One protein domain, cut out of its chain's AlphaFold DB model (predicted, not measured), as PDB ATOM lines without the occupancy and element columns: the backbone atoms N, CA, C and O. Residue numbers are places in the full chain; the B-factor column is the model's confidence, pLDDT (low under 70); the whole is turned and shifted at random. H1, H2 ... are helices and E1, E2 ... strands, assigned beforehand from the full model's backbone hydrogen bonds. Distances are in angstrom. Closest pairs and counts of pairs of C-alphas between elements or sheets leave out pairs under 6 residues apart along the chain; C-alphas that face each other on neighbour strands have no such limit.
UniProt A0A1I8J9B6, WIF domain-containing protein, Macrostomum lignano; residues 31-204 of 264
ATOM      1  N   VAL A  31     -37.591 -20.899 -16.442       89.31
ATOM      2  CA  VAL A  31     -37.146 -19.974 -15.385       89.31
ATOM      3  C   VAL A  31     -38.146 -20.044 -14.239       89.31
ATOM      4  O   VAL A  31     -39.334 -19.818 -14.458       89.31
ATOM      5  N   TRP A  32     -37.701 -20.328 -13.015       88.25
ATOM      6  CA  TRP A  32     -38.592 -20.547 -11.870       88.25
ATOM      7  C   TRP A  32     -38.024 -20.049 -10.536       88.25
ATOM      8  O   TRP A  32     -36.834 -19.767 -10.382       88.25
ATOM      9  N   LEU A  33     -38.913 -19.947  -9.547       87.06
ATOM     10  CA  LEU A  33     -38.583 -19.719  -8.142       87.06
ATOM     11  C   LEU A  33     -38.897 -20.971  -7.323       87.06
ATOM     12  O   LEU A  33     -39.984 -21.536  -7.441       87.06
ATOM     13  N   ASP A  34     -37.993 -21.366  -6.433       84.31
ATOM     14  CA  ASP A  34     -38.257 -22.468  -5.508       84.31
ATOM     15  C   ASP A  34     -39.215 -22.051  -4.387       84.31
ATOM     16  O   ASP A  34     -39.187 -20.920  -3.877       84.31
ATOM     17  N   ARG A  35     -40.002 -23.016  -3.898       78.12
ATOM     18  CA  ARG A  35     -40.825 -22.851  -2.696       78.12
ATOM     19  C   ARG A  35     -39.992 -22.438  -1.488       78.12
ATOM     20  O   ARG A  35     -40.522 -21.738  -0.642       78.12
ATOM     21  N   SER A  36     -38.718 -22.825  -1.385       74.25
ATOM     22  CA  SER A  36     -37.812 -22.410  -0.300       74.25
ATOM     23  C   SER A  36     -37.523 -20.901  -0.334       74.25
ATOM     24  O   SER A  36     -37.708 -20.218   0.680       74.25
ATOM     25  N   THR A  37     -37.168 -20.367  -1.509       74.06
ATOM     26  CA  THR A  37     -36.968 -18.931  -1.770       74.06
ATOM     27  C   THR A  37     -38.217 -18.130  -1.403       74.06
ATOM     28  O   THR A  37     -38.138 -17.142  -0.668       74.06
ATOM     29  N   LEU A  38     -39.393 -18.593  -1.837       72.00
ATOM     30  CA  LEU A  38     -40.661 -17.959  -1.483       72.00
ATOM     31  C   LEU A  38     -41.016 -18.153   0.002       72.00
ATOM     32  O   LEU A  38     -41.384 -17.197   0.675       72.00
ATOM     33  N   ALA A  39     -40.872 -19.342   0.577       64.25
ATOM     34  CA  ALA A  39     -41.207 -19.627   1.975       64.25
ATOM     35  C   ALA A  39     -40.457 -18.705   2.949       64.25
ATOM     36  O   ALA A  39     -41.071 -18.187   3.884       64.25
ATOM     37  N   GLY A  40     -39.170 -18.432   2.695       60.50
ATOM     38  CA  GLY A  40     -38.375 -17.465   3.462       60.50
ATOM     39  C   GLY A  40     -38.912 -16.028   3.381       60.50
ATOM     40  O   GLY A  40     -38.885 -15.297   4.374       60.50
ATOM     41  N   VAL A  41     -39.482 -15.644   2.237       62.59
ATOM     42  CA  VAL A  41     -40.229 -14.391   2.047       62.59
ATOM     43  C   VAL A  41     -41.540 -14.416   2.853       62.59
ATOM     44  O   VAL A  41     -41.757 -13.564   3.723       62.59
ATOM     45  N   PHE A  42     -42.383 -15.433   2.650       59.59
ATOM     46  CA  PHE A  42     -43.715 -15.565   3.258       59.59
ATOM     47  C   PHE A  42     -43.713 -15.747   4.785       59.59
ATOM     48  O   PHE A  42     -44.674 -15.350   5.459       59.59
ATOM     49  N   ASP A  43     -42.632 -16.269   5.364       56.31
ATOM     50  CA  ASP A  43     -42.455 -16.422   6.811       56.31
ATOM     51  C   ASP A  43     -42.489 -15.076   7.565       56.31
ATOM     52  O   ASP A  43     -42.999 -14.963   8.693       56.31
ATOM     53  N   TRP A  44     -41.988 -14.023   6.919       51.66
ATOM     54  CA  TRP A  44     -41.826 -12.691   7.502       51.66
ATOM     55  C   TRP A  44     -42.879 -11.673   7.045       51.66
ATOM     56  O   TRP A  44     -43.060 -10.642   7.698       51.66
ATOM     57  N   MET A  45     -43.655 -11.996   6.010       52.84
ATOM     58  CA  MET A  45     -44.651 -11.140   5.350       52.84
ATOM     59  C   MET A  45     -45.829 -10.621   6.193       52.84
ATOM     60  O   MET A  45     -46.700  -9.911   5.696       52.84
ATOM     61  N   GLN A  46     -45.870 -10.851   7.502       48.00
ATOM     62  CA  GLN A  46     -46.878 -10.207   8.364       48.00
ATOM     63  C   GLN A  46     -46.469  -8.787   8.803       48.00
ATOM     64  O   GLN A  46     -46.845  -8.317   9.877       48.00
ATOM     65  N   PHE A  47     -45.680  -8.137   7.944       43.03
ATOM     66  CA  PHE A  47     -45.265  -6.736   7.959       43.03
ATOM     67  C   PHE A  47     -46.257  -5.844   7.185       43.03
ATOM     68  O   PHE A  47     -46.566  -4.733   7.614       43.03
ATOM     69  N   ILE A  48     -46.788  -6.376   6.076       45.81
ATOM     70  CA  ILE A  48     -47.456  -5.638   4.989       45.81
ATOM     71  C   ILE A  48     -48.815  -5.051   5.398       45.81
ATOM     72  O   ILE A  48     -49.154  -3.945   4.994       45.81
ATOM     73  N   MET A  49     -49.567  -5.720   6.278       43.66
ATOM     74  CA  MET A  49     -50.876  -5.228   6.748       43.66
ATOM     75  C   MET A  49     -50.806  -4.068   7.757       43.66
ATOM     76  O   MET A  49     -51.816  -3.697   8.350       43.66
ATOM     77  N   SER A  50     -49.632  -3.478   7.993       41.06
ATOM     78  CA  SER A  50     -49.521  -2.277   8.819       41.06
ATOM     79  C   SER A  50     -48.693  -1.207   8.122       41.06
ATOM     80  O   SER A  50     -47.498  -1.401   7.915       41.06
ATOM     81  N   ARG A  51     -49.286  -0.021   7.905       45.16
ATOM     82  CA  ARG A  51     -48.615   1.224   7.455       45.16
ATOM     83  C   ARG A  51     -47.527   1.743   8.429       45.16
ATOM     84  O   ARG A  51     -47.203   2.923   8.440       45.16
ATOM     85  N   LYS A  52     -47.039   0.906   9.351       49.78
ATOM     86  CA  LYS A  52     -46.088   1.231  10.422       49.78
ATOM     87  C   LYS A  52     -45.144   0.034  10.601       49.78
ATOM     88  O   LYS A  52     -45.415  -0.787  11.480       49.78
ATOM     89  N   PRO A  53     -44.048  -0.082   9.824       47.56
ATOM     90  CA  PRO A  53     -43.162  -1.256   9.838       47.56
ATOM     91  C   PRO A  53     -42.690  -1.654  11.256       47.56
ATOM     92  O   PRO A  53     -42.714  -2.822  11.639       47.56
ATOM     93  N   HIS A  54     -42.437  -0.679  12.134       46.41
ATOM     94  CA  HIS A  54     -42.071  -0.878  13.556       46.41
ATOM     95  C   HIS A  54     -43.125  -1.602  14.416       46.41
ATOM     96  O   HIS A  54     -42.813  -2.126  15.499       46.41
ATOM     97  N   LYS A  55     -44.394  -1.590  13.984       42.81
ATOM     98  CA  LYS A  55     -45.523  -2.222  14.680       42.81
ATOM     99  C   LYS A  55     -45.702  -3.694  14.314       42.81
ATOM    100  O   LYS A  55     -46.395  -4.387  15.060       42.81
ATOM    101  N   ALA A  56     -45.032  -4.209  13.280       49.22
ATOM    102  CA  ALA A  56     -45.007  -5.636  12.982       49.22
ATOM    103  C   ALA A  56     -44.356  -6.403  14.149       49.22
ATOM    104  O   ALA A  56     -43.142  -6.484  14.325       49.22
ATOM    105  N   ASN A  57     -45.194  -6.915  15.053       49.72
ATOM    106  CA  ASN A  57     -44.792  -7.410  16.369       49.72
ATOM    107  C   ASN A  57     -44.186  -8.825  16.313       49.72
ATOM    108  O   ASN A  57     -44.559  -9.680  17.123       49.72
ATOM    109  N   ARG A  58     -43.293  -9.117  15.359       59.25
ATOM    110  CA  ARG A  58     -42.818 -10.481  15.082       59.25
ATOM    111  C   ARG A  58     -41.307 -10.622  15.197       59.25
ATOM    112  O   ARG A  58     -40.525  -9.801  14.744       59.25
ATOM    113  N   CYS A  59     -40.967 -11.689  15.909       65.38
ATOM    114  CA  CYS A  59     -39.636 -12.058  16.394       65.38
ATOM    115  C   CYS A  59     -39.331 -13.536  16.142       65.38
ATOM    116  O   CYS A  59     -38.404 -14.107  16.698       65.38
ATOM    117  N   ARG A  60     -40.240 -14.160  15.405       55.84
ATOM    118  CA  ARG A  60     -40.197 -15.484  14.826       55.84
ATOM    119  C   ARG A  60     -41.303 -15.453  13.771       55.84
ATOM    120  O   ARG A  60     -42.374 -14.899  14.082       55.84
ATOM    121  N   PRO A  61     -41.082 -16.029  12.590       51.66
ATOM    122  CA  PRO A  61     -42.171 -16.401  11.711       51.66
ATOM    123  C   PRO A  61     -43.255 -17.193  12.452       51.66
ATOM    124  O   PRO A  61     -42.987 -17.877  13.451       51.66
ATOM    125  N   LYS A  62     -44.504 -17.098  11.986       50.56
ATOM    126  CA  LYS A  62     -45.489 -18.130  12.332       50.56
ATOM    127  C   LYS A  62     -45.186 -19.300  11.396       50.56
ATOM    128  O   LYS A  62     -45.407 -19.134  10.206       50.56
ATOM    129  N   ARG A  63     -44.781 -20.455  11.948       49.03
ATOM    130  CA  ARG A  63     -44.561 -21.722  11.205       49.03
ATOM    131  C   ARG A  63     -45.734 -22.123  10.293       49.03
ATOM    132  O   ARG A  63     -45.554 -22.919   9.389       49.03
ATOM    133  N   SER A  64     -46.919 -21.570  10.534       51.19
ATOM    134  CA  SER A  64     -48.040 -21.536   9.601       51.19
ATOM    135  C   SER A  64     -48.543 -20.092   9.462       51.19
ATOM    136  O   SER A  64     -49.316 -19.571  10.276       51.19
ATOM    137  N   SER A  65     -48.060 -19.399   8.432       53.69
ATOM    138  CA  SER A  65     -48.774 -18.253   7.867       53.69
ATOM    139  C   SER A  65     -49.866 -18.802   6.930       53.69
ATOM    140  O   SER A  65     -49.671 -19.884   6.374       53.69
ATOM    141  N   PRO A  66     -51.005 -18.113   6.725       55.44
ATOM    142  CA  PRO A  66     -51.983 -18.541   5.721       55.44
ATOM    143  C   PRO A  66     -51.362 -18.678   4.323       55.44
ATOM    144  O   PRO A  66     -51.725 -19.574   3.575       55.44
ATOM    145  N   PHE A  67     -50.352 -17.865   4.011       56.25
ATOM    146  CA  PHE A  67     -49.650 -17.910   2.733       56.25
ATOM    147  C   PHE A  67     -48.779 -19.160   2.535       56.25
ATOM    148  O   PHE A  67     -48.645 -19.617   1.409       56.25
ATOM    149  N   HIS A  68     -48.265 -19.788   3.601       58.44
ATOM    150  CA  HIS A  68     -47.608 -21.105   3.485       58.44
ATOM    151  C   HIS A  68     -48.570 -22.211   3.026       58.44
ATOM    152  O   HIS A  68     -48.115 -23.213   2.487       58.44
ATOM    153  N   ARG A  69     -49.886 -22.032   3.225       60.50
ATOM    154  CA  ARG A  69     -50.919 -22.918   2.658       60.50
ATOM    155  C   ARG A  69     -51.236 -22.590   1.196       60.50
ATOM    156  O   ARG A  69     -51.635 -23.485   0.471       60.50
ATOM    157  N   ALA A  70     -51.060 -21.333   0.781       60.81
ATOM    158  CA  ALA A  70     -51.208 -20.914  -0.616       60.81
ATOM    159  C   ALA A  70     -50.010 -21.342  -1.486       60.81
ATOM    160  O   ALA A  70     -50.164 -21.546  -2.684       60.81
ATOM    161  N   LEU A  71     -48.827 -21.517  -0.885       66.31
ATOM    162  CA  LEU A  71     -47.690 -22.169  -1.530       66.31
ATOM    163  C   LEU A  71     -47.853 -23.695  -1.504       66.31
ATOM    164  O   LEU A  71     -47.324 -24.353  -0.604       66.31
ATOM    165  N   THR A  72     -48.583 -24.252  -2.467       68.62
ATOM    166  CA  THR A  72     -48.799 -25.702  -2.615       68.62
ATOM    167  C   THR A  72     -47.690 -26.385  -3.423       68.62
ATOM    168  O   THR A  72     -47.216 -27.445  -3.024       68.62
ATOM    169  N   GLN A  73     -47.238 -25.759  -4.512       76.00
ATOM    170  CA  GLN A  73     -46.244 -26.298  -5.448       76.00
ATOM    171  C   GLN A  73     -44.793 -26.187  -4.918       76.00
ATOM    172  O   GLN A  73     -44.500 -25.289  -4.114       76.00
ATOM    173  N   PRO A  74     -43.872 -27.080  -5.344       79.06
ATOM    174  CA  PRO A  74     -42.448 -27.035  -4.985       79.06
ATOM    175  C   PRO A  74     -41.664 -25.954  -5.749       79.06
ATOM    176  O   PRO A  74     -40.695 -25.414  -5.214       79.06
ATOM    177  N   THR A  75     -42.103 -25.606  -6.955       83.62
ATOM    178  CA  THR A  75     -41.529 -24.589  -7.844       83.62
ATOM    179  C   THR A  75     -42.641 -23.686  -8.377       83.62
ATOM    180  O   THR A  75     -43.812 -24.059  -8.364       83.62
ATOM    181  N   TYR A  76     -42.280 -22.473  -8.797       82.69
ATOM    182  CA  TYR A  76     -43.197 -21.462  -9.326       82.69
ATOM    183  C   TYR A  76     -42.608 -20.923 -10.633       82.69
ATOM    184  O   TYR A  76     -41.679 -20.104 -10.572       82.69
ATOM    185  N   PRO A  77     -43.069 -21.406 -11.799       83.50
ATOM    186  CA  PRO A  77     -42.515 -21.003 -13.082       83.50
ATOM    187  C   PRO A  77     -42.862 -19.545 -13.419       83.50
ATOM    188  O   PRO A  77     -43.963 -19.046 -13.174       83.50
ATOM    189  N   LEU A  78     -41.870 -18.852 -13.970       84.56
ATOM    190  CA  LEU A  78     -41.928 -17.489 -14.504       84.56
ATOM    191  C   LEU A  78     -41.903 -17.507 -16.031       84.56
ATOM    192  O   LEU A  78     -42.541 -16.664 -16.662       84.56
ATOM    193  N   VAL A  79     -41.147 -18.453 -16.585       86.06
ATOM    194  CA  VAL A  79     -41.107 -18.838 -17.991       86.06
ATOM    195  C   VAL A  79     -41.130 -20.363 -18.010       86.06
ATOM    196  O   VAL A  79     -40.345 -20.981 -17.290       86.06
ATOM    197  N   GLU A  80     -42.019 -20.951 -18.799       85.81
ATOM    198  CA  GLU A  80     -42.136 -22.401 -18.973       85.81
ATOM    199  C   GLU A  80     -42.152 -22.720 -20.465       85.81
ATOM    200  O   GLU A  80     -42.901 -22.097 -21.220       85.81
ATOM    201  N   ASN A  81     -41.266 -23.618 -20.895       81.50
ATOM    202  CA  ASN A  81     -41.028 -23.981 -22.294       81.50
ATOM    203  C   ASN A  81     -41.028 -22.763 -23.243       81.50
ATOM    204  O   ASN A  81     -41.706 -22.727 -24.272       81.50
ATOM    205  N   GLY A  82     -40.284 -21.720 -22.861       79.19
ATOM    206  CA  GLY A  82     -40.162 -20.462 -23.595       79.19
ATOM    207  C   GLY A  82     -41.464 -19.674 -23.764       79.19
ATOM    208  O   GLY A  82     -41.622 -18.945 -24.746       79.19
ATOM    209  N   THR A  83     -42.384 -19.799 -22.814       82.06
ATOM    210  CA  THR A  83     -43.585 -18.969 -22.698       82.06
ATOM    211  C   THR A  83     -43.535 -18.225 -21.369       82.06
ATOM    212  O   THR A  83     -43.436 -18.845 -20.311       82.06
ATOM    213  N   ALA A  84     -43.567 -16.889 -21.393       81.56
ATOM    214  CA  ALA A  84     -43.600 -16.096 -20.163       81.56
ATOM    215  C   ALA A  84     -44.969 -16.236 -19.486       81.56
ATOM    216  O   ALA A  84     -45.986 -15.811 -20.031       81.56
ATOM    217  N   LEU A  85     -44.996 -16.807 -18.283       76.81
ATOM    218  CA  LEU A  85     -46.237 -17.057 -17.558       76.81
ATOM    219  C   LEU A  85     -46.621 -15.855 -16.694       76.81
ATOM    220  O   LEU A  85     -45.794 -15.318 -15.955       76.81
ATOM    221  N   LEU A  86     -47.893 -15.467 -16.709       66.00
ATOM    222  CA  LEU A  86     -48.471 -14.530 -15.737       66.00
ATOM    223  C   LEU A  86     -49.089 -15.326 -14.582       66.00
ATOM    224  O   LEU A  86     -50.304 -15.472 -14.475       66.00
ATOM    225  N   TYR A  87     -48.231 -15.926 -13.750       59.22
ATOM    226  CA  TYR A  87     -48.687 -16.789 -12.659       59.22
ATOM    227  C   TYR A  87     -49.303 -15.950 -11.523       59.22
ATOM    228  O   TYR A  87     -48.576 -15.170 -10.895       59.22
ATOM    229  N   PRO A  88     -50.584 -16.151 -11.145       52.56
ATOM    230  CA  PRO A  88     -51.252 -15.323 -10.136       52.56
ATOM    231  C   PRO A  88     -50.539 -15.292  -8.781       52.56
ATOM    232  O   PRO A  88     -50.624 -14.296  -8.070       52.56
ATOM    233  N   THR A  89     -49.824 -16.362  -8.419       51.72
ATOM    234  CA  THR A  89     -49.045 -16.489  -7.174       51.72
ATOM    235  C   THR A  89     -47.748 -15.683  -7.210       51.72
ATOM    236  O   THR A  89     -47.349 -15.107  -6.196       51.72
ATOM    237  N   VAL A  90     -47.108 -15.596  -8.378       52.12
ATOM    238  CA  VAL A  90     -45.954 -14.720  -8.601       52.12
ATOM    239  C   VAL A  90     -46.436 -13.279  -8.622       52.12
ATOM    240  O   VAL A  90     -45.871 -12.463  -7.905       52.12
ATOM    241  N   ASP A  91     -47.536 -12.970  -9.311       52.34
ATOM    242  CA  ASP A  91     -48.131 -11.628  -9.320       52.34
ATOM    243  C   ASP A  91     -48.784 -11.222  -7.994       52.34
ATOM    244  O   ASP A  91     -48.985 -10.036  -7.710       52.34
ATOM    245  N   PHE A  92     -49.009 -12.184  -7.102       48.44
ATOM    246  CA  PHE A  92     -49.324 -11.911  -5.707       48.44
ATOM    247  C   PHE A  92     -48.124 -11.278  -4.983       48.44
ATOM    248  O   PHE A  92     -48.294 -10.298  -4.255       48.44
ATOM    249  N   VAL A  93     -46.911 -11.784  -5.245       51.91
ATOM    250  CA  VAL A  93     -45.626 -11.220  -4.788       51.91
ATOM    251  C   VAL A  93     -45.233  -9.969  -5.591       51.91
ATOM    252  O   VAL A  93     -44.692  -9.025  -5.017       51.91
ATOM    253  N   SER A  94     -45.533  -9.941  -6.893       50.53
ATOM    254  CA  SER A  94     -45.064  -8.922  -7.837       50.53
ATOM    255  C   SER A  94     -45.908  -7.637  -7.775       50.53
ATOM    256  O   SER A  94     -45.406  -6.542  -7.507       50.53
ATOM    257  N   ALA A  95     -47.230  -7.782  -7.916       48.72
ATOM    258  CA  ALA A  95     -48.172  -6.687  -8.103       48.72
ATOM    259  C   ALA A  95     -49.046  -6.444  -6.860       48.72
ATOM    260  O   ALA A  95     -49.096  -5.318  -6.344       48.72
ATOM    261  N   ARG A  96     -49.676  -7.495  -6.304       50.47
ATOM    262  CA  ARG A  96     -50.732  -7.400  -5.262       50.47
ATOM    263  C   ARG A  96     -50.240  -7.051  -3.841       50.47
ATOM    264  O   ARG A  96     -50.927  -7.283  -2.852       50.47
ATOM    265  N   GLY A  97     -49.084  -6.393  -3.733       54.97
ATOM    266  CA  GLY A  97     -48.697  -5.612  -2.548       54.97
ATOM    267  C   GLY A  97     -47.734  -6.293  -1.583       54.97
ATOM    268  O   GLY A  97     -47.439  -5.735  -0.524       54.97
ATOM    269  N   ILE A  98     -47.221  -7.467  -1.929       62.66
ATOM    270  CA  ILE A  98     -46.386  -8.254  -1.034       62.66
ATOM    271  C   ILE A  98     -44.925  -7.806  -1.073       62.66
ATOM    272  O   ILE A  98     -44.224  -7.937  -2.067       62.66
ATOM    273  N   ALA A  99     -44.459  -7.282   0.058       73.38
ATOM    274  CA  ALA A  99     -43.064  -6.936   0.265       73.38
ATOM    275  C   ALA A  99     -42.253  -8.111   0.831       73.38
ATOM    276  O   ALA A  99     -42.548  -8.622   1.917       73.38
ATOM    277  N   LEU A 100     -41.165  -8.450   0.139       77.50
ATOM    278  CA  LEU A 100     -40.033  -9.209   0.664       77.50
ATOM    279  C   LEU A 100     -39.579  -8.590   1.992       77.50
ATOM    280  O   LEU A 100     -39.550  -7.366   2.146       77.50
ATOM    281  N   ALA A 101     -39.216  -9.414   2.967       76.56
ATOM    282  CA  ALA A 101     -38.913  -8.913   4.299       76.56
ATOM    283  C   ALA A 101     -37.538  -8.235   4.413       76.56
ATOM    284  O   ALA A 101     -36.632  -8.452   3.612       76.56
ATOM    285  N   PHE A 102     -37.363  -7.438   5.470       79.69
ATOM    286  CA  PHE A 102     -36.142  -6.665   5.738       79.69
ATOM    287  C   PHE A 102     -34.869  -7.508   5.926       79.69
ATOM    288  O   PHE A 102     -33.779  -6.948   5.885       79.69
ATOM    289  N   ASN A 103     -35.014  -8.816   6.150       76.50
ATOM    290  CA  ASN A 103     -33.943  -9.797   6.313       76.50
ATOM    291  C   ASN A 103     -33.774 -10.738   5.101       76.50
ATOM    292  O   ASN A 103     -32.980 -11.669   5.179       76.50
ATOM    293  N   VAL A 104     -34.549 -10.554   4.027       80.62
ATOM    294  CA  VAL A 104     -34.368 -11.278   2.760       80.62
ATOM    295  C   VAL A 104     -33.480 -10.419   1.869       80.62
ATOM    296  O   VAL A 104     -33.966  -9.499   1.221       80.62
ATOM    297  N   ASN A 105     -32.178 -10.689   1.875       87.50
ATOM    298  CA  ASN A 105     -31.206  -9.890   1.124       87.50
ATOM    299  C   ASN A 105     -30.904 -10.464  -0.267       87.50
ATOM    300  O   ASN A 105     -30.266  -9.783  -1.056       87.50
ATOM    301  N   LYS A 106     -31.343 -11.690  -0.578       89.25
ATOM    302  CA  LYS A 106     -31.144 -12.336  -1.884       89.25
ATOM    303  C   LYS A 106     -32.425 -13.041  -2.331       89.25
ATOM    304  O   LYS A 106     -33.103 -13.648  -1.503       89.25
ATOM    305  N   ILE A 107     -32.737 -12.977  -3.624       86.94
ATOM    306  CA  ILE A 107     -33.733 -13.838  -4.286       86.94
ATOM    307  C   ILE A 107     -32.985 -14.689  -5.299       86.94
ATOM    308  O   ILE A 107     -32.340 -14.120  -6.175       86.94
ATOM    309  N   ARG A 108     -33.084 -16.018  -5.199       89.88
ATOM    310  CA  ARG A 108     -32.549 -16.946  -6.200       89.88
ATOM    311  C   ARG A 108     -33.622 -17.278  -7.232       89.88
ATOM    312  O   ARG A 108     -34.700 -17.738  -6.858       89.88
ATOM    313  N   PHE A 109     -33.280 -17.077  -8.495       91.00
ATOM    314  CA  PHE A 109     -34.000 -17.552  -9.669       91.00
ATOM    315  C   PHE A 109     -33.222 -18.738 -10.226       91.00
ATOM    316  O   PHE A 109     -32.006 -18.649 -10.395       91.00
ATOM    317  N   ASN A 110     -33.905 -19.840 -10.498       91.88
ATOM    318  CA  ASN A 110     -33.316 -20.965 -11.208       91.88
ATOM    319  C   ASN A 110     -33.735 -20.893 -12.672       91.88
ATOM    320  O   ASN A 110     -34.813 -20.382 -12.990       91.88
ATOM    321  N   TRP A 111     -32.871 -21.380 -13.551       91.69
ATOM    322  CA  TRP A 111     -33.131 -21.411 -14.982       91.69
ATOM    323  C   TRP A 111     -32.416 -22.575 -15.660       91.69
ATOM    324  O   TRP A 111     -31.452 -23.127 -15.129       91.69
ATOM    325  N   SER A 112     -32.890 -22.926 -16.846       88.00
ATOM    326  CA  SER A 112     -32.230 -23.862 -17.751       88.00
ATOM    327  C   SER A 112     -32.675 -23.577 -19.181       88.00
ATOM    328  O   SER A 112     -33.850 -23.271 -19.398       88.00
ATOM    329  N   SER A 113     -31.779 -23.718 -20.154       86.81
ATOM    330  CA  SER A 113     -32.174 -24.072 -21.524       86.81
ATOM    331  C   SER A 113     -32.322 -25.596 -21.641       86.81
ATOM    332  O   SER A 113     -31.886 -26.328 -20.749       86.81
ATOM    333  N   ALA A 114     -32.898 -26.101 -22.737       75.19
ATOM    334  CA  ALA A 114     -32.807 -27.532 -23.030       75.19
ATOM    335  C   ALA A 114     -31.342 -27.915 -23.270       75.19
ATOM    336  O   ALA A 114     -30.564 -27.132 -23.823       75.19
ATOM    337  N   ALA A 115     -30.995 -29.138 -22.880       57.56
ATOM    338  CA  ALA A 115     -29.747 -29.775 -23.266       57.56
ATOM    339  C   ALA A 115     -29.898 -30.354 -24.681       57.56
ATOM    340  O   ALA A 115     -30.164 -31.539 -24.850       57.56
ATOM    341  N   GLY A 116     -29.770 -29.490 -25.688       54.41
ATOM    342  CA  GLY A 116     -29.602 -29.891 -27.083       54.41
ATOM    343  C   GLY A 116     -28.130 -29.813 -27.481       54.41
ATOM    344  O   GLY A 116     -27.444 -28.863 -27.108       54.41
ATOM    345  N   SER A 117     -27.651 -30.779 -28.265       50.97
ATOM    346  CA  SER A 117     -26.329 -30.730 -28.916       50.97
ATOM    347  C   SER A 117     -26.246 -29.686 -30.038       50.97
ATOM    348  O   SER A 117     -25.161 -29.401 -30.531       50.97
ATOM    349  N   TYR A 118     -27.390 -29.136 -30.452       58.97
ATOM    350  CA  TYR A 118     -27.517 -28.192 -31.556       58.97
ATOM    351  C   TYR A 118     -27.469 -26.744 -31.071       58.97
ATOM    352  O   TYR A 118     -28.186 -26.358 -30.144       58.97
ATOM    353  N   GLU A 119     -26.668 -25.923 -31.751       61.31
ATOM    354  CA  GLU A 119     -26.483 -24.503 -31.435       61.31
ATOM    355  C   GLU A 119     -27.812 -23.721 -31.448       61.31
ATOM    356  O   GLU A 119     -28.024 -22.828 -30.629       61.31
ATOM    357  N   GLU A 120     -28.764 -24.129 -32.292       63.53
ATOM    358  CA  GLU A 120     -30.121 -23.573 -32.389       63.53
ATOM    359  C   GLU A 120     -30.932 -23.643 -31.080       63.53
ATOM    360  O   GLU A 120     -31.883 -22.882 -30.895       63.53
ATOM    361  N   SER A 121     -30.551 -24.515 -30.137       70.88
ATOM    362  CA  SER A 121     -31.171 -24.604 -28.806       70.88
ATOM    363  C   SER A 121     -30.629 -23.582 -27.798       70.88
ATOM    364  O   SER A 121     -31.227 -23.408 -26.730       70.88
ATOM    365  N   GLN A 122     -29.518 -22.902 -28.103       81.19
ATOM    366  CA  GLN A 122     -28.886 -21.957 -27.185       81.19
ATOM    367  C   GLN A 122     -29.761 -20.718 -26.972       81.19
ATOM    368  O   GLN A 122     -30.180 -20.040 -27.912       81.19
ATOM    369  N   VAL A 123     -30.004 -20.391 -25.704       88.62
ATOM    370  CA  VAL A 123     -30.758 -19.199 -25.304       88.62
ATOM    371  C   VAL A 123     -29.774 -18.130 -24.857       88.62
ATOM    372  O   VAL A 123     -29.005 -18.350 -23.922       88.62
ATOM    373  N   TYR A 124     -29.838 -16.952 -25.462       91.06
ATOM    374  CA  TYR A 124     -29.135 -15.770 -24.982       91.06
ATOM    375  C   TYR A 124     -30.076 -14.917 -24.125       91.06
ATOM    376  O   TYR A 124     -31.252 -14.747 -24.455       91.06
ATOM    377  N   TYR A 125     -29.578 -14.374 -23.016       93.88
ATOM    378  CA  TYR A 125     -30.312 -13.459 -22.145       93.88
ATOM    379  C   TYR A 125     -29.679 -12.067 -22.158       93.88
ATOM    380  O   TYR A 125     -28.462 -11.910 -22.284       93.88
ATOM    381  N   ARG A 126     -30.509 -11.039 -21.967       95.56
ATOM    382  CA  ARG A 126     -30.071  -9.654 -21.785       95.56
ATOM    383  C   ARG A 126     -30.917  -8.963 -20.722       95.56
ATOM    384  O   ARG A 126     -32.135  -8.833 -20.847       95.56
ATOM    385  N   LEU A 127     -30.269  -8.486 -19.669       95.44
ATOM    386  CA  LEU A 127     -30.860  -7.606 -18.677       95.44
ATOM    387  C   LEU A 127     -31.071  -6.225 -19.308       95.44
ATOM    388  O   LEU A 127     -30.122  -5.485 -19.552       95.44
ATOM    389  N   ILE A 128     -32.330  -5.870 -19.540       95.31
ATOM    390  CA  ILE A 128     -32.718  -4.547 -20.036       95.31
ATOM    391  C   ILE A 128     -32.784  -3.545 -18.882       95.31
ATOM    392  O   ILE A 128     -32.446  -2.374 -19.050       95.31
ATOM    393  N   ARG A 129     -33.239  -3.980 -17.697       93.25
ATOM    394  CA  ARG A 129     -33.360  -3.098 -16.530       93.25
ATOM    395  C   ARG A 129     -33.352  -3.848 -15.206       93.25
ATOM    396  O   ARG A 129     -34.060  -4.838 -15.042       93.25
ATOM    397  N   LEU A 130     -32.631  -3.297 -14.236       94.50
ATOM    398  CA  LEU A 130     -32.734  -3.642 -12.822       94.50
ATOM    399  C   LEU A 130     -32.627  -2.339 -12.023       94.50
ATOM    400  O   LEU A 130     -31.567  -1.721 -12.002       94.50
ATOM    401  N   LYS A 131     -33.731  -1.862 -11.432       94.44
ATOM    402  CA  LYS A 131     -33.741  -0.579 -10.696       94.44
ATOM    403  C   LYS A 131     -34.534  -0.643  -9.397       94.44
ATOM    404  O   LYS A 131     -35.596  -1.258  -9.346       94.44
ATOM    405  N   SER A 132     -34.064   0.074  -8.376       94.56
ATOM    406  CA  SER A 132     -34.876   0.452  -7.211       94.56
ATOM    407  C   SER A 132     -35.787   1.630  -7.572       94.56
ATOM    408  O   SER A 132     -35.404   2.501  -8.351       94.56
ATOM    409  N   HIS A 133     -36.998   1.676  -7.012       93.56
ATOM    410  CA  HIS A 133     -37.923   2.808  -7.169       93.56
ATOM    411  C   HIS A 133     -37.696   3.894  -6.102       93.56
ATOM    412  O   HIS A 133     -38.302   4.959  -6.172       93.56
ATOM    413  N   ASN A 134     -36.853   3.631  -5.096       94.06
ATOM    414  CA  ASN A 134     -36.468   4.606  -4.077       94.06
ATOM    415  C   ASN A 134     -35.089   4.237  -3.511       94.06
ATOM    416  O   ASN A 134     -34.979   3.390  -2.615       94.06
ATOM    417  N   THR A 135     -34.054   4.891  -4.037       95.12
ATOM    418  CA  THR A 135     -32.645   4.695  -3.661       95.12
ATOM    419  C   THR A 135     -32.322   5.143  -2.236       95.12
ATOM    420  O   THR A 135     -31.360   4.656  -1.658       95.12
ATOM    421  N   THR A 136     -33.151   5.985  -1.606       94.19
ATOM    422  CA  THR A 136     -33.014   6.356  -0.186       94.19
ATOM    423  C   THR A 136     -33.365   5.197   0.763       94.19
ATOM    424  O   THR A 136     -32.913   5.175   1.909       94.19
ATOM    425  N   VAL A 137     -34.173   4.225   0.315       91.25
ATOM    426  CA  VAL A 137     -34.663   3.089   1.125       91.25
ATOM    427  C   VAL A 137     -33.986   1.765   0.750       91.25
ATOM    428  O   VAL A 137     -33.646   0.974   1.635       91.25
ATOM    429  N   LEU A 138     -33.801   1.517  -0.548       94.00
ATOM    430  CA  LEU A 138     -33.185   0.316  -1.113       94.00
ATOM    431  C   LEU A 138     -32.213   0.745  -2.205       94.00
ATOM    432  O   LEU A 138     -32.625   1.438  -3.135       94.00
ATOM    433  N   GLU A 139     -30.969   0.302  -2.105       95.75
ATOM    434  CA  GLU A 139     -29.927   0.558  -3.099       95.75
ATOM    435  C   GLU A 139     -30.285  -0.084  -4.450       95.75
ATOM    436  O   GLU A 139     -31.241  -0.861  -4.560       95.75
ATOM    437  N   THR A 140     -29.548   0.256  -5.507       94.50
ATOM    438  CA  THR A 140     -29.729  -0.392  -6.812       94.50
ATOM    439  C   THR A 140     -29.490  -1.900  -6.658       94.50
ATOM    440  O   THR A 140     -28.405  -2.281  -6.218       94.50
ATOM    441  N   PRO A 141     -30.468  -2.771  -6.979       95.56
ATOM    442  CA  PRO A 141     -30.282  -4.207  -6.819       95.56
ATOM    443  C   PRO A 141     -29.140  -4.710  -7.700       95.56
ATOM    444  O   PRO A 141     -29.024  -4.298  -8.854       95.56
ATOM    445  N   MET A 142     -28.326  -5.619  -7.171       95.25
ATOM    446  CA  MET A 142     -27.187  -6.187  -7.897       95.25
ATOM    447  C   MET A 142     -27.540  -7.568  -8.440       95.25
ATOM    448  O   MET A 142     -28.231  -8.342  -7.775       95.25
ATOM    449  N   LEU A 143     -27.060  -7.888  -9.641       94.81
ATOM    450  CA  LEU A 143     -27.249  -9.186 -10.281       94.81
ATOM    451  C   LEU A 143     -25.989 -10.045 -10.098       94.81
ATOM    452  O   LEU A 143     -24.879  -9.539 -10.219       94.81
ATOM    453  N   SER A 144     -26.146 -11.341  -9.813       95.62
ATOM    454  CA  SER A 144     -25.018 -12.266  -9.586       95.62
ATOM    455  C   SER A 144     -24.335 -12.793 -10.854       95.62
ATOM    456  O   SER A 144     -23.520 -13.707 -10.769       95.62
ATOM    457  N   ILE A 145     -24.752 -12.310 -12.017       94.50
ATOM    458  CA  ILE A 145     -24.299 -12.711 -13.348       94.50
ATOM    459  C   ILE A 145     -24.085 -11.443 -14.178       94.50
ATOM    460  O   ILE A 145     -24.528 -10.358 -13.788       94.50
ATOM    461  N   THR A 146     -23.416 -11.572 -15.322       95.44
ATOM    462  CA  THR A 146     -23.260 -10.476 -16.283       95.44
ATOM    463  C   THR A 146     -24.620  -9.943 -16.747       95.44
ATOM    464  O   THR A 146     -25.651 -10.603 -16.645       95.44
ATOM    465  N   THR A 147     -24.649  -8.719 -17.277       95.06
ATOM    466  CA  THR A 147     -25.887  -8.122 -17.809       95.06
ATOM    467  C   THR A 147     -26.389  -8.814 -19.075       95.06
ATOM    468  O   THR A 147     -27.524  -8.585 -19.479       95.06
ATOM    469  N   GLN A 148     -25.574  -9.658 -19.706       95.88
ATOM    470  CA  GLN A 148     -25.942 -10.468 -20.860       95.88
ATOM    471  C   GLN A 148     -25.043 -11.707 -20.968       95.88
ATOM    472  O   GLN A 148     -23.938 -11.718 -20.413       95.88
ATOM    473  N   GLY A 149     -25.506 -12.736 -21.674       93.06
ATOM    474  CA  GLY A 149     -24.767 -13.980 -21.897       93.06
ATOM    475  C   GLY A 149     -25.679 -15.130 -22.321       93.06
ATOM    476  O   GLY A 149     -26.852 -14.924 -22.613       93.06
ATOM    477  N   TYR A 150     -25.156 -16.354 -22.315       90.81
ATOM    478  CA  TYR A 150     -25.942 -17.561 -22.584       90.81
ATOM    479  C   TYR A 150     -26.557 -18.134 -21.299       90.81
ATOM    480  O   TYR A 150     -25.934 -18.117 -20.234       90.81
ATOM    481  N   VAL A 151     -27.786 -18.644 -21.395       89.88
ATOM    482  CA  VAL A 151     -28.432 -19.415 -20.325       89.88
ATOM    483  C   VAL A 151     -27.797 -20.813 -20.292       89.88
ATOM    484  O   VAL A 151     -27.705 -21.446 -21.343       89.88
ATOM    485  N   PRO A 152     -27.370 -21.330 -19.127       87.56
ATOM    486  CA  PRO A 152     -26.817 -22.679 -19.042       87.56
ATOM    487  C   PRO A 152     -27.858 -23.767 -19.346       87.56
ATOM    488  O   PRO A 152     -28.986 -23.711 -18.854       87.56
ATOM    489  N   ALA A 153     -27.440 -24.815 -20.058       81.44
ATOM    490  CA  ALA A 153     -28.227 -26.041 -20.245       81.44
ATOM    491  C   ALA A 153     -28.231 -26.963 -19.004       81.44
ATOM    492  O   ALA A 153     -29.018 -27.902 -18.914       81.44
ATOM    493  N   MET A 154     -27.347 -26.710 -18.033       77.06
ATOM    494  CA  MET A 154     -27.222 -27.515 -16.816       77.06
ATOM    495  C   MET A 154     -28.384 -27.256 -15.846       77.06
ATOM    496  O   MET A 154     -28.603 -26.125 -15.405       77.06
ATOM    497  N   GLN A 155     -29.085 -28.318 -15.439       68.19
ATOM    498  CA  GLN A 155     -30.111 -28.232 -14.397       68.19
ATOM    499  C   GLN A 155     -29.518 -27.760 -13.057       68.19
ATOM    500  O   GLN A 155     -28.399 -28.110 -12.689       68.19
ATOM    501  N   GLY A 156     -30.274 -26.952 -12.309       70.44
ATOM    502  CA  GLY A 156     -29.823 -26.368 -11.039       70.44
ATOM    503  C   GLY A 156     -28.980 -25.094 -11.181       70.44
ATOM    504  O   GLY A 156     -28.697 -24.439 -10.169       70.44
ATOM    505  N   ALA A 157     -28.641 -24.690 -12.411       82.62
ATOM    506  CA  ALA A 157     -28.134 -23.354 -12.692       82.62
ATOM    507  C   ALA A 157     -29.150 -22.273 -12.283       82.62
ATOM    508  O   ALA A 157     -30.367 -22.473 -12.248       82.62
ATOM    509  N   GLY A 158     -28.642 -21.088 -11.961       89.94
ATOM    510  CA  GLY A 158     -29.471 -19.977 -11.524       89.94
ATOM    511  C   GLY A 158     -28.655 -18.734 -11.226       89.94
ATOM    512  O   GLY A 158     -27.426 -18.772 -11.179       89.94
ATOM    513  N   PHE A 159     -29.360 -17.640 -10.991       93.12
ATOM    514  CA  PHE A 159     -28.794 -16.360 -10.594       93.12
ATOM    515  C   PHE A 159     -29.501 -15.843  -9.345       93.12
ATOM    516  O   PHE A 159     -30.592 -16.295  -8.986       93.12
ATOM    517  N   PHE A 160     -28.896 -14.875  -8.665       93.00
ATOM    518  CA  PHE A 160     -29.559 -14.154  -7.593       93.00
ATOM    519  C   PHE A 160     -29.553 -12.647  -7.818       93.00
ATOM    520  O   PHE A 160     -28.626 -12.081  -8.393       93.00
ATOM    521  N   ILE A 161     -30.612 -12.008  -7.326       92.75
ATOM    522  CA  ILE A 161     -30.680 -10.559  -7.155       92.75
ATOM    523  C   ILE A 161     -30.380 -10.263  -5.692       92.75
ATOM    524  O   ILE A 161     -31.071 -10.775  -4.804       92.75
ATOM    525  N   GLU A 162     -29.371  -9.438  -5.441       94.62
ATOM    526  CA  GLU A 162     -29.029  -8.936  -4.118       94.62
ATOM    527  C   GLU A 162     -29.736  -7.601  -3.828       94.62
ATOM    528  O   GLU A 162     -29.862  -6.731  -4.690       94.62
ATOM    529  N   LEU A 163     -30.254  -7.469  -2.605       92.88
ATOM    530  CA  LEU A 163     -31.208  -6.445  -2.177       92.88
ATOM    531  C   LEU A 163     -30.726  -5.754  -0.900       92.88
ATOM    532  O   LEU A 163     -31.214  -6.036   0.204       92.88
ATOM    533  N   GLN A 164     -29.781  -4.830  -1.056       94.00
ATOM    534  CA  GLN A 164     -29.208  -4.073   0.052       94.00
ATOM    535  C   GLN A 164     -30.095  -2.873   0.424       94.00
ATOM    536  O   GLN A 164     -30.426  -2.011  -0.389       94.00
ATOM    537  N   CYS A 165     -30.554  -2.843   1.678       92.06
ATOM    538  CA  CYS A 165     -31.229  -1.673   2.239       92.06
ATOM    539  C   CYS A 165     -30.179  -0.669   2.714       92.06
ATOM    540  O   CYS A 165     -29.315  -1.070   3.493       92.06
ATOM    541  N   THR A 166     -30.363   0.620   2.419       93.94
ATOM    542  CA  THR A 166     -29.477   1.716   2.878       93.94
ATOM    543  C   THR A 166     -29.348   1.804   4.401       93.94
ATOM    544  O   THR A 166     -28.390   2.341   4.949       93.94
ATOM    545  N   ASN A 167     -30.355   1.303   5.125       91.44
ATOM    546  CA  ASN A 167     -30.482   1.373   6.585       91.44
ATOM    547  C   ASN A 167     -30.570   2.801   7.157       91.44
ATOM    548  O   ASN A 167     -30.505   2.968   8.381       91.44
ATOM    549  N   LEU A 168     -30.790   3.799   6.299       91.75
ATOM    550  CA  LEU A 168     -31.062   5.183   6.682       91.75
ATOM    551  C   LEU A 168     -32.518   5.322   7.141       91.75
ATOM    552  O   LEU A 168     -32.796   5.653   8.295       91.75
ATOM    553  N   ILE A 169     -33.457   4.976   6.255       88.75
ATOM    554  CA  ILE A 169     -34.898   5.152   6.461       88.75
ATOM    555  C   ILE A 169     -35.608   3.793   6.430       88.75
ATOM    556  O   ILE A 169     -35.253   2.873   5.693       88.75
ATOM    557  N   SER A 170     -36.633   3.657   7.268       87.06
ATOM    558  CA  SER A 170     -37.514   2.490   7.290       87.06
ATOM    559  C   SER A 170     -38.678   2.675   6.320       87.06
ATOM    560  O   SER A 170     -39.428   3.639   6.445       87.06
ATOM    561  N   GLY A 171     -38.889   1.728   5.408       85.50
ATOM    562  CA  GLY A 171     -39.905   1.859   4.365       85.50
ATOM    563  C   GLY A 171     -40.222   0.551   3.648       85.50
ATOM    564  O   GLY A 171     -39.656  -0.501   3.947       85.50
ATOM    565  N   ILE A 172     -41.150   0.630   2.697       84.81
ATOM    566  CA  ILE A 172     -41.380  -0.397   1.680       84.81
ATOM    567  C   ILE A 172     -41.215   0.308   0.339       84.81
ATOM    568  O   ILE A 172     -41.865   1.325   0.115       84.81
ATOM    569  N   THR A 173     -40.358  -0.220  -0.526       87.81
ATOM    570  CA  THR A 173     -40.119   0.324  -1.868       87.81
ATOM    571  C   THR A 173     -40.261  -0.761  -2.928       87.81
ATOM    572  O   THR A 173     -40.174  -1.951  -2.618       87.81
ATOM    573  N   GLY A 174     -40.539  -0.347  -4.161       88.00
ATOM    574  CA  GLY A 174     -40.523  -1.220  -5.326       88.00
ATOM    575  C   GLY A 174     -39.116  -1.375  -5.900       88.00
ATOM    576  O   GLY A 174     -38.264  -0.504  -5.722       88.00
ATOM    577  N   PHE A 175     -38.891  -2.463  -6.620       91.31
ATOM    578  CA  PHE A 175     -37.837  -2.570  -7.621       91.31
ATOM    579  C   PHE A 175     -38.369  -3.384  -8.802       91.31
ATOM    580  O   PHE A 175     -39.252  -4.224  -8.624       91.31
ATOM    581  N   GLU A 176     -37.853  -3.140 -10.000       91.25
ATOM    582  CA  GLU A 176     -38.236  -3.883 -11.204       91.25
ATOM    583  C   GLU A 176     -37.035  -4.622 -11.786       91.25
ATOM    584  O   GLU A 176     -35.905  -4.131 -11.741       91.25
ATOM    585  N   MET A 177     -37.313  -5.792 -12.353       90.56
ATOM    586  CA  MET A 177     -36.428  -6.553 -13.223       90.56
ATOM    587  C   MET A 177     -37.099  -6.666 -14.593       90.56
ATOM    588  O   MET A 177     -38.259  -7.069 -14.694       90.56
ATOM    589  N   HIS A 178     -36.354  -6.346 -15.641       92.44
ATOM    590  CA  HIS A 178     -36.723  -6.565 -17.030       92.44
ATOM    591  C   HIS A 178     -35.558  -7.283 -17.711       92.44
ATOM    592  O   HIS A 178     -34.472  -6.718 -17.855       92.44
ATOM    593  N   MET A 179     -35.784  -8.534 -18.101       93.06
ATOM    594  CA  MET A 179     -34.820  -9.362 -18.817       93.06
ATOM    595  C   MET A 179     -35.484  -9.946 -20.059       93.06
ATOM    596  O   MET A 179     -36.607 -10.448 -19.984       93.06
ATOM    597  N   THR A 180     -34.798  -9.865 -21.192       93.25
ATOM    598  CA  THR A 180     -35.203 -10.519 -22.433       93.25
ATOM    599  C   THR A 180     -34.400 -11.792 -22.636       93.25
ATOM    600  O   THR A 180     -33.228 -11.868 -22.269       93.25
ATOM    601  N   PHE A 181     -35.042 -12.784 -23.235       91.50
ATOM    602  CA  PHE A 181     -34.411 -14.002 -23.721       91.50
ATOM    603  C   PHE A 181     -34.670 -14.117 -25.214       91.50
ATOM    604  O   PHE A 181     -35.775 -13.809 -25.658       91.50
ATOM    605  N   TYR A 182     -33.687 -14.561 -25.982       89.75
ATOM    606  CA  TYR A 182     -33.852 -14.822 -27.405       89.75
ATOM    607  C   TYR A 182     -32.944 -15.956 -27.866       89.75
ATOM    608  O   TYR A 182     -31.926 -16.253 -27.244       89.75
ATOM    609  N   TRP A 183     -33.318 -16.574 -28.978       87.81
ATOM    610  CA  TRP A 183     -32.509 -17.580 -29.655       87.81
ATOM    611  C   TRP A 183     -31.771 -16.898 -30.811       87.81
ATOM    612  O   TRP A 183     -32.428 -16.527 -31.785       87.81
ATOM    613  N   PRO A 184     -30.446 -16.666 -30.717       81.06
ATOM    614  CA  PRO A 184     -29.708 -15.917 -31.735       81.06
ATOM    615  C   PRO A 184     -29.660 -16.629 -33.094       81.06
ATOM    616  O   PRO A 184     -29.546 -15.957 -34.113       81.06
ATOM    617  N   LEU A 185     -29.764 -17.963 -33.098       78.44
ATOM    618  CA  LEU A 185     -29.601 -18.810 -34.282       78.44
ATOM    619  C   LEU A 185     -30.928 -19.316 -34.876       78.44
ATOM    620  O   LEU A 185     -30.937 -19.822 -35.991       78.44
ATOM    621  N   LEU A 186     -32.068 -19.128 -34.196       75.12
ATOM    622  CA  LEU A 186     -33.371 -19.414 -34.805       75.12
ATOM    623  C   LEU A 186     -33.728 -18.316 -35.816       75.12
ATOM    624  O   LEU A 186     -33.858 -17.148 -35.442       75.12
ATOM    625  N   ALA A 187     -33.992 -18.705 -37.068       68.44
ATOM    626  CA  ALA A 187     -34.357 -17.795 -38.162       68.44
ATOM    627  C   ALA A 187     -35.498 -16.820 -37.798       68.44
ATOM    628  O   ALA A 187     -35.452 -15.638 -38.135       68.44
ATOM    629  N   ASN A 188     -36.477 -17.288 -37.015       69.50
ATOM    630  CA  ASN A 188     -37.635 -16.504 -36.575       69.50
ATOM    631  C   ASN A 188     -37.339 -15.513 -35.426       69.50
ATOM    632  O   ASN A 188     -38.268 -14.883 -34.921       69.50
ATOM    633  N   ARG A 189     -36.079 -15.397 -34.967       68.44
ATOM    634  CA  ARG A 189     -35.606 -14.475 -33.908       68.44
ATOM    635  C   ARG A 189     -36.530 -14.407 -32.681       68.44
ATOM    636  O   ARG A 189     -36.787 -13.330 -32.139       68.44
ATOM    637  N   ARG A 190     -37.048 -15.565 -32.247       80.44
ATOM    638  CA  ARG A 190     -38.017 -15.672 -31.145       80.44
ATOM    639  C   ARG A 190     -37.466 -14.972 -29.901       80.44
ATOM    640  O   ARG A 190     -36.364 -15.284 -29.455       80.44
ATOM    641  N   MET A 191     -38.248 -14.053 -29.336       85.81
ATOM    642  CA  MET A 191     -37.901 -13.298 -28.132       85.81
ATOM    643  C   MET A 191     -38.984 -13.460 -27.064       85.81
ATOM    644  O   MET A 191     -40.175 -13.476 -27.363       85.81
ATOM    645  N   ILE A 192     -38.563 -13.551 -25.806       88.06
ATOM    646  CA  ILE A 192     -39.425 -13.595 -24.626       88.06
ATOM    647  C   ILE A 192     -39.044 -12.442 -23.712       88.06
ATOM    648  O   ILE A 192     -37.872 -12.255 -23.384       88.06
ATOM    649  N   VAL A 193     -40.048 -11.707 -23.245       88.25
ATOM    650  CA  VAL A 193     -39.880 -10.629 -22.274       88.25
ATOM    651  C   VAL A 193     -40.300 -11.125 -20.891       88.25
ATOM    652  O   VAL A 193     -41.472 -11.411 -20.657       88.25
ATOM    653  N   MET A 194     -39.360 -11.189 -19.947       87.88
ATOM    654  CA  MET A 194     -39.668 -11.370 -18.530       87.88
ATOM    655  C   MET A 194     -39.552 -10.025 -17.808       87.88
ATOM    656  O   MET A 194     -38.464  -9.596 -17.416       87.88
ATOM    657  N   GLN A 195     -40.696  -9.379 -17.581       87.00
ATOM    658  CA  GLN A 195     -40.803  -8.203 -16.719       87.00
ATOM    659  C   GLN A 195     -41.482  -8.572 -15.395       87.00
ATOM    660  O   GLN A 195     -42.555  -9.182 -15.370       87.00
ATOM    661  N   ARG A 196     -40.854  -8.197 -14.277       84.44
ATOM    662  CA  ARG A 196     -41.369  -8.408 -12.918       84.44
ATOM    663  C   ARG A 196     -41.114  -7.176 -12.062       84.44
ATOM    664  O   ARG A 196     -39.994  -6.683 -11.979       84.44
ATOM    665  N   HIS A 197     -42.159  -6.720 -11.385       83.75
ATOM    666  CA  HIS A 197     -42.060  -5.754 -10.292       83.75
ATOM    667  C   HIS A 197     -41.997  -6.527  -8.981       83.75
ATOM    668  O   HIS A 197     -42.588  -7.589  -8.873       83.75
ATOM    669  N   PHE A 198     -41.298  -6.027  -7.976       83.56
ATOM    670  CA  PHE A 198     -41.235  -6.633  -6.649       83.56
ATOM    671  C   PHE A 198     -41.253  -5.531  -5.596       83.56
ATOM    672  O   PHE A 198     -40.888  -4.388  -5.870       83.56
ATOM    673  N   LYS A 199     -41.657  -5.851  -4.365       83.56
ATOM    674  CA  LYS A 199     -41.605  -4.908  -3.237       83.56
ATOM    675  C   LYS A 199     -40.637  -5.420  -2.179       83.56
ATOM    676  O   LYS A 199     -40.603  -6.610  -1.889       83.56
ATOM    677  N   LYS A 200     -39.869  -4.529  -1.555       85.50
ATOM    678  CA  LYS A 200     -38.906  -4.846  -0.493       85.50
ATOM    679  C   LYS A 200     -39.152  -3.953   0.714       85.50
ATOM    680  O   LYS A 200     -39.182  -2.730   0.608       85.50
ATOM    681  N   ALA A 201     -39.334  -4.572   1.876       84.44
ATOM    682  CA  ALA A 201     -39.322  -3.886   3.155       84.44
ATOM    683  C   ALA A 201     -37.871  -3.656   3.601       84.44
ATOM    684  O   ALA A 201     -37.023  -4.547   3.496       84.44
ATOM    685  N   CYS A 202     -37.611  -2.475   4.149       86.38
ATOM    686  CA  CYS A 202     -36.328  -2.060   4.700       86.38
ATOM    687  C   CYS A 202     -36.525  -1.385   6.060       86.38
ATOM    688  O   CYS A 202     -37.601  -0.874   6.382       86.38
ATOM    689  N   LEU A 203     -35.479  -1.420   6.885       86.00
ATOM    690  CA  LEU A 203     -35.477  -0.852   8.227       86.00
ATOM    691  C   LEU A 203     -34.202  -0.053   8.459       86.00
ATOM    692  O   LEU A 203     -33.109  -0.549   8.190       86.00
ATOM    693  N   SER A 204     -34.367   1.123   9.058       89.25
ATOM    694  CA  SER A 204     -33.281   1.935   9.591       89.25
ATOM    695  C   SER A 204     -32.439   1.144  10.599       89.25
ATOM    696  O   SER A 204     -32.941   0.235  11.275       89.25
TER     697      SER A 204
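AT A GLANCE: This is residues 31 to 204 of the 264 residues of the protein "WIF domain-containing protein" of Macrostomum lignano (UniProt A0A1I8J9B6). What shape do these atoms make? Two strongly twisted sheets of four strands, E2-E1-E3-E6 and E5-E4-E7-E8, lie partly face to face as a loose, elongated sandwich, with H3 beside the edge strands E2 and E8 at one side. H1, H2 and the long stretch of residues 43 to 65 lie toward one end. What are its parts and size? The printed part has 174 residues with three named helices and eight named strands, in the order E1 H1 H2 E2 H3 E3 E4 E5 E6 E7 E8; both sheets are antiparallel, and the class is mixed, with 78 residues in named elements, under half. It is compact, with a radius of gyration of the C-alphas of 17.2 A, and spans 56 by 34 by 23 A.

IN THESE COORDINATES: Where does the first half run? E1, residues 31 to 34, begins at C-alpha 31 (-37.146, -19.974, -15.385); H1 is residues 35 to 42, H2 66 to 70, E2 75 to 80 and H3 88 to 94. E3, residues 106 to 112, is 19.6 A long. Where do the later strands run? E4 is residues 124 to 132, 24.7 A long, E5 148 to 150 and E6 158 to 162. E7, residues 171 to 182, is 36.4 A long, and E8, residues 191 to 202, is 34.7 A long and ends at C-alpha 202 (-36.328, -2.060, 4.700).

HOW THE PARTS SIT: How are the sheets paired? N 33 and O 76 of E1 and E2 are 3.0 A apart, N 32 and O 110 of E1 and E3 2.9 A, and N 109 and O 159 of E3 and E6 2.8 A. In the other sheet, N 125 and O 149 of the hairpin E4 and E5 are within hydrogen-bond range at 2.8 A, N 126 and O 180 of E4 and E7 are 2.9 A apart, and N 177 and O 196 of the hairpin E7 and E8 are 2.8 A apart. Where are the helices? H3 stands at the level of the sheet E5-E4-E7-E8, height 0.9 A, with the C-alphas of Ser 94 and Phe 198 closest at 4.6 A, and only grazes the other sheet with residues 89 to 91. E2, H3 and E3 form a split strand-helix-strand unit, two same-way strands with E1 between them, its crossover right-handed. H1 and H2 only just touch, with 3 pairs of C-alphas within 8 A, closest Phe 42 and Phe 67 at 6.4 A. Are the helix backbones complete? Every O i to N i+4 pair is within hydrogen-bond range in H2 and H3; in H1 3 of 4 are.

THE WHOLE: How far does it reach? The two C-alphas farthest apart, those of Asn 57 and Ala 187, are 56.5 A apart, and the printed part has no cut. Which links are long? H1 to H2, H3 to E3, E3 to E4 and E4 to E5 are long links. Where is confidence low? The mean pLDDT of the printed part is 76.8, and residues 39 to 72, 86 to 98, 115 to 120, 155 and 187 to 189 are under 70.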